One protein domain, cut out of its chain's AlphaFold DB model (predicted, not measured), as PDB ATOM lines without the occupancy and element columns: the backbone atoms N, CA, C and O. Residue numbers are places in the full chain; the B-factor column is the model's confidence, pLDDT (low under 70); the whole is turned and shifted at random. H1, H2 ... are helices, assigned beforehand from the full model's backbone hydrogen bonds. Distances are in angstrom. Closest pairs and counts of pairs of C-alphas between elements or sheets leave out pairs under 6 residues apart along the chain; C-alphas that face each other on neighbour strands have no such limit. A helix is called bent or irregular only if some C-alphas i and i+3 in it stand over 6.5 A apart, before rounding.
ATOM      1  N   LEU A   2      23.865  27.622 -22.183       86.62
ATOM      2  CA  LEU A   2      23.395  27.472 -20.793       86.62
ATOM      3  C   LEU A   2      23.478  26.034 -20.254       86.62
ATOM      4  O   LEU A   2      23.917  25.846 -19.125       86.62
ATOM      5  N   ASP A   3      23.150  25.025 -21.065       85.06
ATOM      6  CA  ASP A   3      23.211  23.622 -20.623       85.06
ATOM      7  C   ASP A   3      24.637  23.183 -20.267       85.06
ATOM      8  O   ASP A   3      24.861  22.507 -19.266       85.06
ATOM      9  N   VAL A   4      25.620  23.632 -21.053       86.12
ATOM     10  CA  VAL A   4      27.042  23.352 -20.809       86.12
ATOM     11  C   VAL A   4      27.503  24.030 -19.518       86.12
ATOM     12  O   VAL A   4      28.157  23.403 -18.689       86.12
ATOM     13  N   ALA A   5      27.106  25.287 -19.300       87.88
ATOM     14  CA  ALA A   5      27.418  26.011 -18.070       87.88
ATOM     15  C   ALA A   5      26.785  25.348 -16.832       87.88
ATOM     16  O   ALA A   5      27.450  25.200 -15.810       87.88
ATOM     17  N   ALA A   6      25.536  24.889 -16.938       84.88
ATOM     18  CA  ALA A   6      24.829  24.171 -15.881       84.88
ATOM     19  C   ALA A   6      25.520  22.851 -15.500       84.88
ATOM     20  O   ALA A   6      25.674  22.548 -14.315       84.88
ATOM     21  N   VAL A   7      25.969  22.075 -16.491       87.12
ATOM     22  CA  VAL A   7      26.718  20.833 -16.253       87.12
ATOM     23  C   VAL A   7      28.073  21.131 -15.612       87.12
ATOM     24  O   VAL A   7      28.425  20.491 -14.622       87.12
ATOM     25  N   ASN A   8      28.800  22.135 -16.104       91.00
ATOM     26  CA  ASN A   8      30.100  22.519 -15.552       91.00
ATOM     27  C   ASN A   8      29.982  23.012 -14.103       91.00
ATOM     28  O   ASN A   8      30.741  22.575 -13.237       91.00
ATOM     29  N   ALA A   9      28.996  23.864 -13.816       83.50
ATOM     30  CA  ALA A   9      28.711  24.332 -12.464       83.50
ATOM     31  C   ALA A   9      28.357  23.168 -11.526       83.50
ATOM     32  O   ALA A   9      28.838  23.127 -10.396       83.50
ATOM     33  N   PHE A  10      27.584  22.185 -12.004       85.00
ATOM     34  CA  PHE A  10      27.265  20.985 -11.230       85.00
ATOM     35  C   PHE A  10      28.503  20.165 -10.873       85.00
ATOM     36  O   PHE A  10      28.651  19.765  -9.720       85.00
ATOM     37  N   VAL A  11      29.405  19.943 -11.830       87.50
ATOM     38  CA  VAL A  11      30.645  19.195 -11.581       87.50
ATOM     39  C   VAL A  11      31.509  19.921 -10.549       87.50
ATOM     40  O   VAL A  11      31.904  19.307  -9.563       87.50
ATOM     41  N   ILE A  12      31.730  21.229 -10.714       86.62
ATOM     42  CA  ILE A  12      32.527  22.045  -9.780       86.62
ATOM     43  C   ILE A  12      31.899  22.078  -8.378       86.62
ATOM     44  O   ILE A  12      32.603  22.047  -7.370       86.62
ATOM     45  N   PHE A  13      30.572  22.150  -8.290       82.00
ATOM     46  CA  PHE A  13      29.878  22.168  -7.007       82.00
ATOM     47  C   PHE A  13      29.999  20.825  -6.279       82.00
ATOM     48  O   PHE A  13      30.334  20.790  -5.097       82.00
ATOM     49  N   MET A  14      29.785  19.715  -6.988       80.25
ATOM     50  CA  MET A  14      29.875  18.373  -6.410       80.25
ATOM     51  C   MET A  14      31.307  17.980  -6.037       80.25
ATOM     52  O   MET A  14      31.478  17.190  -5.112       80.25
ATOM     53  N   THR A  15      32.331  18.522  -6.706       79.31
ATOM     54  CA  THR A  15      33.729  18.286  -6.311       79.31
ATOM     55  C   THR A  15      34.094  19.025  -5.029       79.31
ATOM     56  O   THR A  15      34.805  18.470  -4.196       79.31
ATOM     57  N   LYS A  16      33.583  20.247  -4.829       79.38
ATOM     58  CA  LYS A  16      33.800  21.011  -3.591       79.38
ATOM     59  C   LYS A  16      32.950  20.508  -2.423       79.38
ATOM     60  O   LYS A  16      33.421  20.506  -1.291       79.38
ATOM     61  N   PHE A  17      31.716  20.079  -2.690       79.94
ATOM     62  CA  PHE A  17      30.744  19.682  -1.667       79.94
ATOM     63  C   PHE A  17      30.093  18.324  -1.989       79.94
ATOM     64  O   PHE A  17      28.894  18.249  -2.277       79.94
ATOM     65  N   PRO A  18      30.848  17.215  -1.908       73.56
ATOM     66  CA  PRO A  18      30.378  15.900  -2.354       73.56
ATOM     67  C   PRO A  18      29.176  15.367  -1.558       73.56
ATOM     68  O   PRO A  18      28.341  14.638  -2.100       73.56
ATOM     69  N   MET A  19      29.057  15.768  -0.289       79.94
ATOM     70  CA  MET A  19      28.018  15.298   0.634       79.94
ATOM     71  C   MET A  19      26.767  16.185   0.670       79.94
ATOM     72  O   MET A  19      25.779  15.794   1.285       79.94
ATOM     73  N   PHE A  20      26.761  17.343  -0.004       76.62
ATOM     74  CA  PHE A  20      25.706  18.360   0.137       76.62
ATOM     75  C   PHE A  20      24.297  17.833  -0.179       76.62
ATOM     76  O   PHE A  20      23.348  18.084   0.556       76.62
ATOM     77  N   TYR A  21      24.162  17.040  -1.245       73.94
ATOM     78  CA  TYR A  21      22.884  16.428  -1.631       73.94
ATOM     79  C   TYR A  21      22.726  14.967  -1.167       73.94
ATOM     80  O   TYR A  21      21.740  14.315  -1.529       73.94
ATOM     81  N   GLY A  22      23.669  14.448  -0.373       78.06
ATOM     82  CA  GLY A  22      23.699  13.052   0.075       78.06
ATOM     83  C   GLY A  22      23.635  12.055  -1.086       78.06
ATOM     84  O   GLY A  22      24.040  12.376  -2.198       78.06
ATOM     85  N   ASN A  23      23.068  10.864  -0.859       77.94
ATOM     86  CA  ASN A  23      22.956   9.796  -1.868       77.94
ATOM     87  C   ASN A  23      21.714   9.863  -2.774       77.94
ATOM     88  O   ASN A  23      21.249   8.857  -3.301       77.94
ATOM     89  N   LYS A  24      21.179  11.063  -3.011       80.75
ATOM     90  CA  LYS A  24      20.016  11.238  -3.893       80.75
ATOM     91  C   LYS A  24      20.407  11.001  -5.355       80.75
ATOM     92  O   LYS A  24      21.481  11.415  -5.781       80.75
ATOM     93  N   SER A  25      19.529  10.387  -6.148       79.19
ATOM     94  CA  SER A  25      19.736  10.190  -7.595       79.19
ATOM     95  C   SER A  25      19.512  11.473  -8.411       79.19
ATOM     96  O   SER A  25      20.065  11.641  -9.493       79.19
ATOM     97  N   TYR A  26      18.750  12.429  -7.872       82.94
ATOM     98  CA  TYR A  26      18.299  13.643  -8.564       82.94
ATOM     99  C   TYR A  26      19.075  14.919  -8.168       82.94
ATOM    100  O   TYR A  26      18.537  16.025  -8.242       82.94
ATOM    101  N   ARG A  27      20.357  14.801  -7.781       80.81
ATOM    102  CA  ARG A  27      21.189  15.930  -7.286       80.81
ATOM    103  C   ARG A  27      21.317  17.073  -8.288       80.81
ATOM    104  O   ARG A  27      21.224  18.232  -7.910       80.81
ATOM    105  N   ARG A  28      21.459  16.754  -9.579       83.94
ATOM    106  CA  ARG A  28      21.529  17.768 -10.646       83.94
ATOM    107  C   ARG A  28      20.265  18.625 -10.690       83.94
ATOM    108  O   ARG A  28      20.346  19.837 -10.833       83.94
ATOM    109  N   ARG A  29      19.096  17.994 -10.535       84.44
ATOM    110  CA  ARG A  29      17.809  18.694 -10.511       84.44
ATOM    111  C   ARG A  29      17.675  19.577  -9.271       84.44
ATOM    112  O   ARG A  29      17.105  20.655  -9.384       84.44
ATOM    113  N   LEU A  30      18.193  19.133  -8.124       83.06
ATOM    114  CA  LEU A  30      18.223  19.942  -6.903       83.06
ATOM    115  C   LEU A  30      19.103  21.176  -7.074       83.06
ATOM    116  O   LEU A  30      18.610  22.278  -6.879       83.06
ATOM    117  N   LEU A  31      20.336  21.006  -7.560       82.81
ATOM    118  CA  LEU A  31      21.232  22.137  -7.800       82.81
ATOM    119  C   LEU A  31      20.613  23.173  -8.736       82.81
ATOM    120  O   LEU A  31      20.680  24.367  -8.471       82.81
ATOM    121  N   LEU A  32      19.978  22.726  -9.819       86.75
ATOM    122  CA  LEU A  32      19.329  23.638 -10.758       86.75
ATOM    123  C   LEU A  32      18.104  24.332 -10.164       86.75
ATOM    124  O   LEU A  32      17.846  25.485 -10.501       86.75
ATOM    125  N   LYS A  33      17.362  23.657  -9.280       84.31
ATOM    126  CA  LYS A  33      16.250  24.271  -8.551       84.31
ATOM    127  C   LYS A  33      16.765  25.364  -7.614       84.31
ATOM    128  O   LYS A  33      16.233  26.468  -7.643       84.31
ATOM    129  N   ASP A  34      17.805  25.069  -6.842       82.50
ATOM    130  CA  ASP A  34      18.370  25.993  -5.855       82.50
ATOM    131  C   ASP A  34      19.023  27.199  -6.543       82.50
ATOM    132  O   ASP A  34      18.764  28.346  -6.183       82.50
ATOM    133  N   LEU A  35      19.798  26.956  -7.606       81.88
ATOM    134  CA  LEU A  35      20.407  28.007  -8.420       81.88
ATOM    135  C   LEU A  35      19.344  28.868  -9.110       81.88
ATOM    136  O   LEU A  35      19.435  30.093  -9.105       81.88
ATOM    137  N   GLY A  36      18.320  28.234  -9.687       82.38
ATOM    138  CA  GLY A  36      17.201  28.935 -10.311       82.38
ATOM    139  C   GLY A  36      16.463  29.829  -9.319       82.38
ATOM    140  O   GLY A  36      16.105  30.950  -9.667       82.38
ATOM    141  N   MET A  37      16.304  29.369  -8.076       81.75
ATOM    142  CA  MET A  37      15.704  30.166  -7.011       81.75
ATOM    143  C   MET A  37      16.564  31.389  -6.679       81.75
ATOM    144  O   MET A  37      16.086  32.514  -6.775       81.75
ATOM    145  N   GLN A  38      17.857  31.197  -6.405       79.81
ATOM    146  CA  GLN A  38      18.781  32.291  -6.073       79.81
ATOM    147  C   GLN A  38      18.875  33.364  -7.165       79.81
ATOM    148  O   GLN A  38      19.001  34.546  -6.860       79.81
ATOM    149  N   LEU A  39      18.797  32.968  -8.437       82.31
ATOM    150  CA  LEU A  39      18.835  33.905  -9.561       82.31
ATOM    151  C   LEU A  39      17.550  34.732  -9.692       82.31
ATOM    152  O   LEU A  39      17.584  35.860 -10.182       82.31
ATOM    153  N   VAL A  40      16.411  34.167  -9.295       79.75
ATOM    154  CA  VAL A  40      15.092  34.762  -9.527       79.75
ATOM    155  C   VAL A  40      14.582  35.524  -8.296       79.75
ATOM    156  O   VAL A  40      13.914  36.545  -8.476       79.75
ATOM    157  N   CYS A  41      14.939  35.101  -7.077       79.06
ATOM    158  CA  CYS A  41      14.532  35.730  -5.812       79.06
ATOM    159  C   CYS A  41      14.717  37.256  -5.803       79.06
ATOM    160  O   CYS A  41      13.718  37.947  -5.602       79.06
ATOM    161  N   PRO A  42      15.894  37.823  -6.140       76.81
ATOM    162  CA  PRO A  42      16.087  39.273  -6.077       76.81
ATOM    163  C   PRO A  42      15.143  40.033  -7.015       76.81
ATOM    164  O   PRO A  42      14.606  41.083  -6.678       76.81
ATOM    165  N   ASN A  43      14.885  39.481  -8.203       76.25
ATOM    166  CA  ASN A  43      14.001  40.104  -9.187       76.25
ATOM    167  C   ASN A  43      12.535  40.059  -8.726       76.25
ATOM    168  O   ASN A  43      11.791  41.026  -8.896       76.25
ATOM    169  N   ILE A  44      12.124  38.941  -8.123       79.19
ATOM    170  CA  ILE A  44      10.788  38.787  -7.546       79.19
ATOM    171  C   ILE A  44      10.597  39.744  -6.366       79.19
ATOM    172  O   ILE A  44       9.578  40.433  -6.317       79.19
ATOM    173  N   GLU A  45      11.564  39.825  -5.457       78.00
ATOM    174  CA  GLU A  45      11.524  40.701  -4.282       78.00
ATOM    175  C   GLU A  45      11.451  42.180  -4.678       78.00
ATOM    176  O   GLU A  45      10.586  42.906  -4.183       78.00
ATOM    177  N   CYS A  46      12.258  42.622  -5.651       71.94
ATOM    178  CA  CYS A  46      12.174  43.985  -6.183       71.94
ATOM    179  C   CYS A  46      10.783  44.300  -6.761       71.94
ATOM    180  O   CYS A  46      10.238  45.381  -6.532       71.94
ATOM    181  N   LYS A  47      10.167  43.356  -7.485       71.50
ATOM    182  CA  LYS A  47       8.819  43.532  -8.055       71.50
ATOM    183  C   LYS A  47       7.710  43.483  -7.006       71.50
ATOM    184  O   LYS A  47       6.684  44.139  -7.180       71.50
ATOM    185  N   ALA A  48       7.901  42.716  -5.938       68.31
ATOM    186  CA  ALA A  48       6.987  42.675  -4.805       68.31
ATOM    187  C   ALA A  48       7.042  43.974  -3.984       68.31
ATOM    188  O   ALA A  48       6.001  44.462  -3.549       68.31
ATOM    189  N   SER A  49       8.233  44.566  -3.837       66.19
ATOM    190  CA  SER A  49       8.460  45.835  -3.133       66.19
ATOM    191  C   SER A  49       7.802  47.037  -3.834       66.19
ATOM    192  O   SER A  49       7.275  47.926  -3.169       66.19
ATOM    193  N   GLY A  50       7.733  47.039  -5.170       62.50
ATOM    194  CA  GLY A  50       7.139  48.112  -5.987       62.50
ATOM    195  C   GLY A  50       5.601  48.147  -6.058       62.50
ATOM    196  O   GLY A  50       5.047  48.486  -7.105       62.50
ATOM    197  N   ASN A  51       4.891  47.776  -4.986       62.81
ATOM    198  CA  ASN A  51       3.420  47.769  -4.899       62.81
ATOM    199  C   ASN A  51       2.691  46.885  -5.930       62.81
ATOM    200  O   ASN A  51       1.547  47.178  -6.273       62.81
ATOM    201  N   PHE A  52       3.323  45.814  -6.438       65.12
ATOM    202  CA  PHE A  52       2.749  44.883  -7.432       65.12
ATOM    203  C   PHE A  52       2.026  45.574  -8.608       65.12
ATOM    204  O   PHE A  52       1.170  44.960  -9.252       65.12
ATOM    205  N   SER A  53       2.311  46.851  -8.887       64.94
ATOM    206  CA  SER A  53       1.462  47.620  -9.790       64.94
ATOM    207  C   SER A  53       1.669  47.085 -11.210       64.94
ATOM    208  O   SER A  53       2.796  46.944 -11.681       64.94
ATOM    209  N   GLY A  54       0.582  46.637 -11.844       72.12
ATOM    210  CA  GLY A  54       0.626  45.923 -13.127       72.12
ATOM    211  C   GLY A  54       0.895  44.408 -13.052       72.12
ATOM    212  O   GLY A  54       0.858  43.742 -14.086       72.12
ATOM    213  N   MET A  55       1.106  43.823 -11.866       77.88
ATOM    214  CA  MET A  55       1.248  42.371 -11.690       77.88
ATOM    215  C   MET A  55      -0.129  41.697 -11.625       77.88
ATOM    216  O   MET A  55      -1.016  42.109 -10.876       77.88
ATOM    217  N   GLN A  56      -0.318  40.608 -12.373       80.94
ATOM    218  CA  GLN A  56      -1.559  39.839 -12.286       80.94
ATOM    219  C   GLN A  56      -1.732  39.211 -10.886       80.94
ATOM    220  O   GLN A  56      -0.790  38.667 -10.303       80.94
ATOM    221  N   LYS A  57      -2.965  39.226 -10.360       80.38
ATOM    222  CA  LYS A  57      -3.300  38.755  -8.998       80.38
ATOM    223  C   LYS A  57      -2.949  37.279  -8.742       80.38
ATOM    224  O   LYS A  57      -2.687  36.890  -7.607       80.38
ATOM    225  N   ASN A  58      -2.958  36.439  -9.777       81.81
ATOM    226  CA  ASN A  58      -2.510  35.041  -9.709       81.81
ATOM    227  C   ASN A  58      -0.995  34.934  -9.461       81.81
ATOM    228  O   ASN A  58      -0.587  34.117  -8.641       81.81
ATOM    229  N   ILE A  59      -0.184  35.771 -10.114       80.00
ATOM    230  CA  ILE A  59       1.278  35.805  -9.959       80.00
ATOM    231  C   ILE A  59       1.646  36.349  -8.575       80.00
ATOM    232  O   ILE A  59       2.450  35.744  -7.870       80.00
ATOM    233  N   GLN A  60       0.984  37.426  -8.139       78.19
ATOM    234  CA  GLN A  60       1.141  37.978  -6.790       78.19
ATOM    235  C   GLN A  60       0.872  36.925  -5.704       78.19
ATOM    236  O   GLN A  60       1.649  36.797  -4.762       78.19
ATOM    237  N   ARG A  61      -0.192  36.123  -5.859       80.12
ATOM    238  CA  ARG A  61      -0.512  35.040  -4.921       80.12
ATOM    239  C   ARG A  61       0.589  33.978  -4.869       80.12
ATOM    240  O   ARG A  61       0.919  33.516  -3.782       80.12
ATOM    241  N   CYS A  62       1.152  33.592  -6.015       77.69
ATOM    242  CA  CYS A  62       2.253  32.626  -6.069       77.69
ATOM    243  C   CYS A  62       3.499  33.141  -5.335       77.69
ATOM    244  O   CYS A  62       4.051  32.410  -4.525       77.69
ATOM    245  N   ILE A  63       3.862  34.410  -5.538       79.88
ATOM    246  CA  ILE A  63       5.010  35.050  -4.876       79.88
ATOM    247  C   ILE A  63       4.795  35.166  -3.356       79.88
ATOM    248  O   ILE A  63       5.697  34.893  -2.572       79.88
ATOM    249  N   GLN A  64       3.593  35.542  -2.911       72.56
ATOM    250  CA  GLN A  64       3.286  35.666  -1.479       72.56
ATOM    251  C   GLN A  64       3.260  34.319  -0.749       72.56
ATOM    252  O   GLN A  64       3.578  34.267   0.433       72.56
ATOM    253  N   THR A  65       2.895  33.236  -1.441       66.12
ATOM    254  CA  THR A  65       2.837  31.894  -0.836       66.12
ATOM    255  C   THR A  65       4.235  31.368  -0.489       66.12
ATOM    256  O   THR A  65       4.373  30.603   0.454       66.12
ATOM    257  N   GLU A  66       5.268  31.793  -1.221       58.06
ATOM    258  CA  GLU A  66       6.649  31.315  -1.063       58.06
ATOM    259  C   GLU A  66       7.451  32.081   0.007       58.06
ATOM    260  O   GLU A  66       8.419  31.557   0.542       58.06
ATOM    261  N   ASN A  67       7.016  33.292   0.382       51.06
ATOM    262  CA  ASN A  67       7.662  34.118   1.415       51.06
ATOM    263  C   ASN A  67       7.196  33.804   2.851       51.06
ATOM    264  O   ASN A  67       7.642  34.443   3.805       51.06
ATOM    265  N   VAL A  68       6.282  32.846   3.029       42.62
ATOM    266  CA  VAL A  68       5.936  32.337   4.360       42.62
ATOM    267  C   VAL A  68       6.973  31.268   4.708       42.62
ATOM    268  O   VAL A  68       7.079  30.295   3.963       42.62
TER     269      VAL A  68
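This is residues 2 to 68 of the 124 residues of an uncharacterized protein of Trichinella sp. T8 (UniProt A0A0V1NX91). A long, bent helix, H2, makes a beam along the longest axis, and a shorter helix stands at each end of it: H1 at the arm H2a, H3 at the arm H2b. The frame is open, with few contacts, and H1 and H3 are far from each other. The printed part has 67 residues with three named helices in the order H1, H2, H3 and no named strand; the class is all helix. It is only just loose, close to extended, with a radius of gyration of the C-alphas of 15.8 A, and its elongated outline spans 43 by 24 by 16 A.

Find C-alpha 2 at (23.395, 27.472, -20.793); from there H1 runs through residues 2 to 16, 21.1 A long. By its hydrogen bonds H2, residues 27 to 49, was assigned as one helix, but it is bent: C-alphas 39 and 42 are 7.0 A apart. Its arms are H2a, residues 27 to 39, 18.3 A long, beginning at (21.189, 15.930, -7.286), and H2b, residues 42 to 49, 10.5 A. H3, residues 57 to 66, covers 14.7 A and ends at (6.649, 31.315, -1.063).

Look at residues 6 to 10 of H1 and 28 to 32 of H2a: with these alone the two only just touch, with 3 pairs of C-alphas within 8 A, the closest being those of Phe 10 and Arg 28 at 6.6 A. Their lines are only just about perpendicular, at 71 degrees. H2a and H2b stand at a steep tilt of 45 degrees. H2b and H3 only just touch, also with 3 pairs; the closest C-alphas, of Ile 44 and Ile 63, are 7.4 A apart, and the helices run opposite ways at a steep tilt of 63 degrees. H1 is apart from H2b and H3, and H2a from H3. Every O i to N i+4 pair is within hydrogen-bond range in H1, H2a and H2b, and 5 of 6 in H3.

The two C-alphas farthest apart, of Asn 23 and Ser 53, are 44.2 A from each other. The printed part has no cut, and both links are short. Mean pLDDT of the printed part is 77.8; look for values under 70 at residues 48 to 53 and 65 to 68.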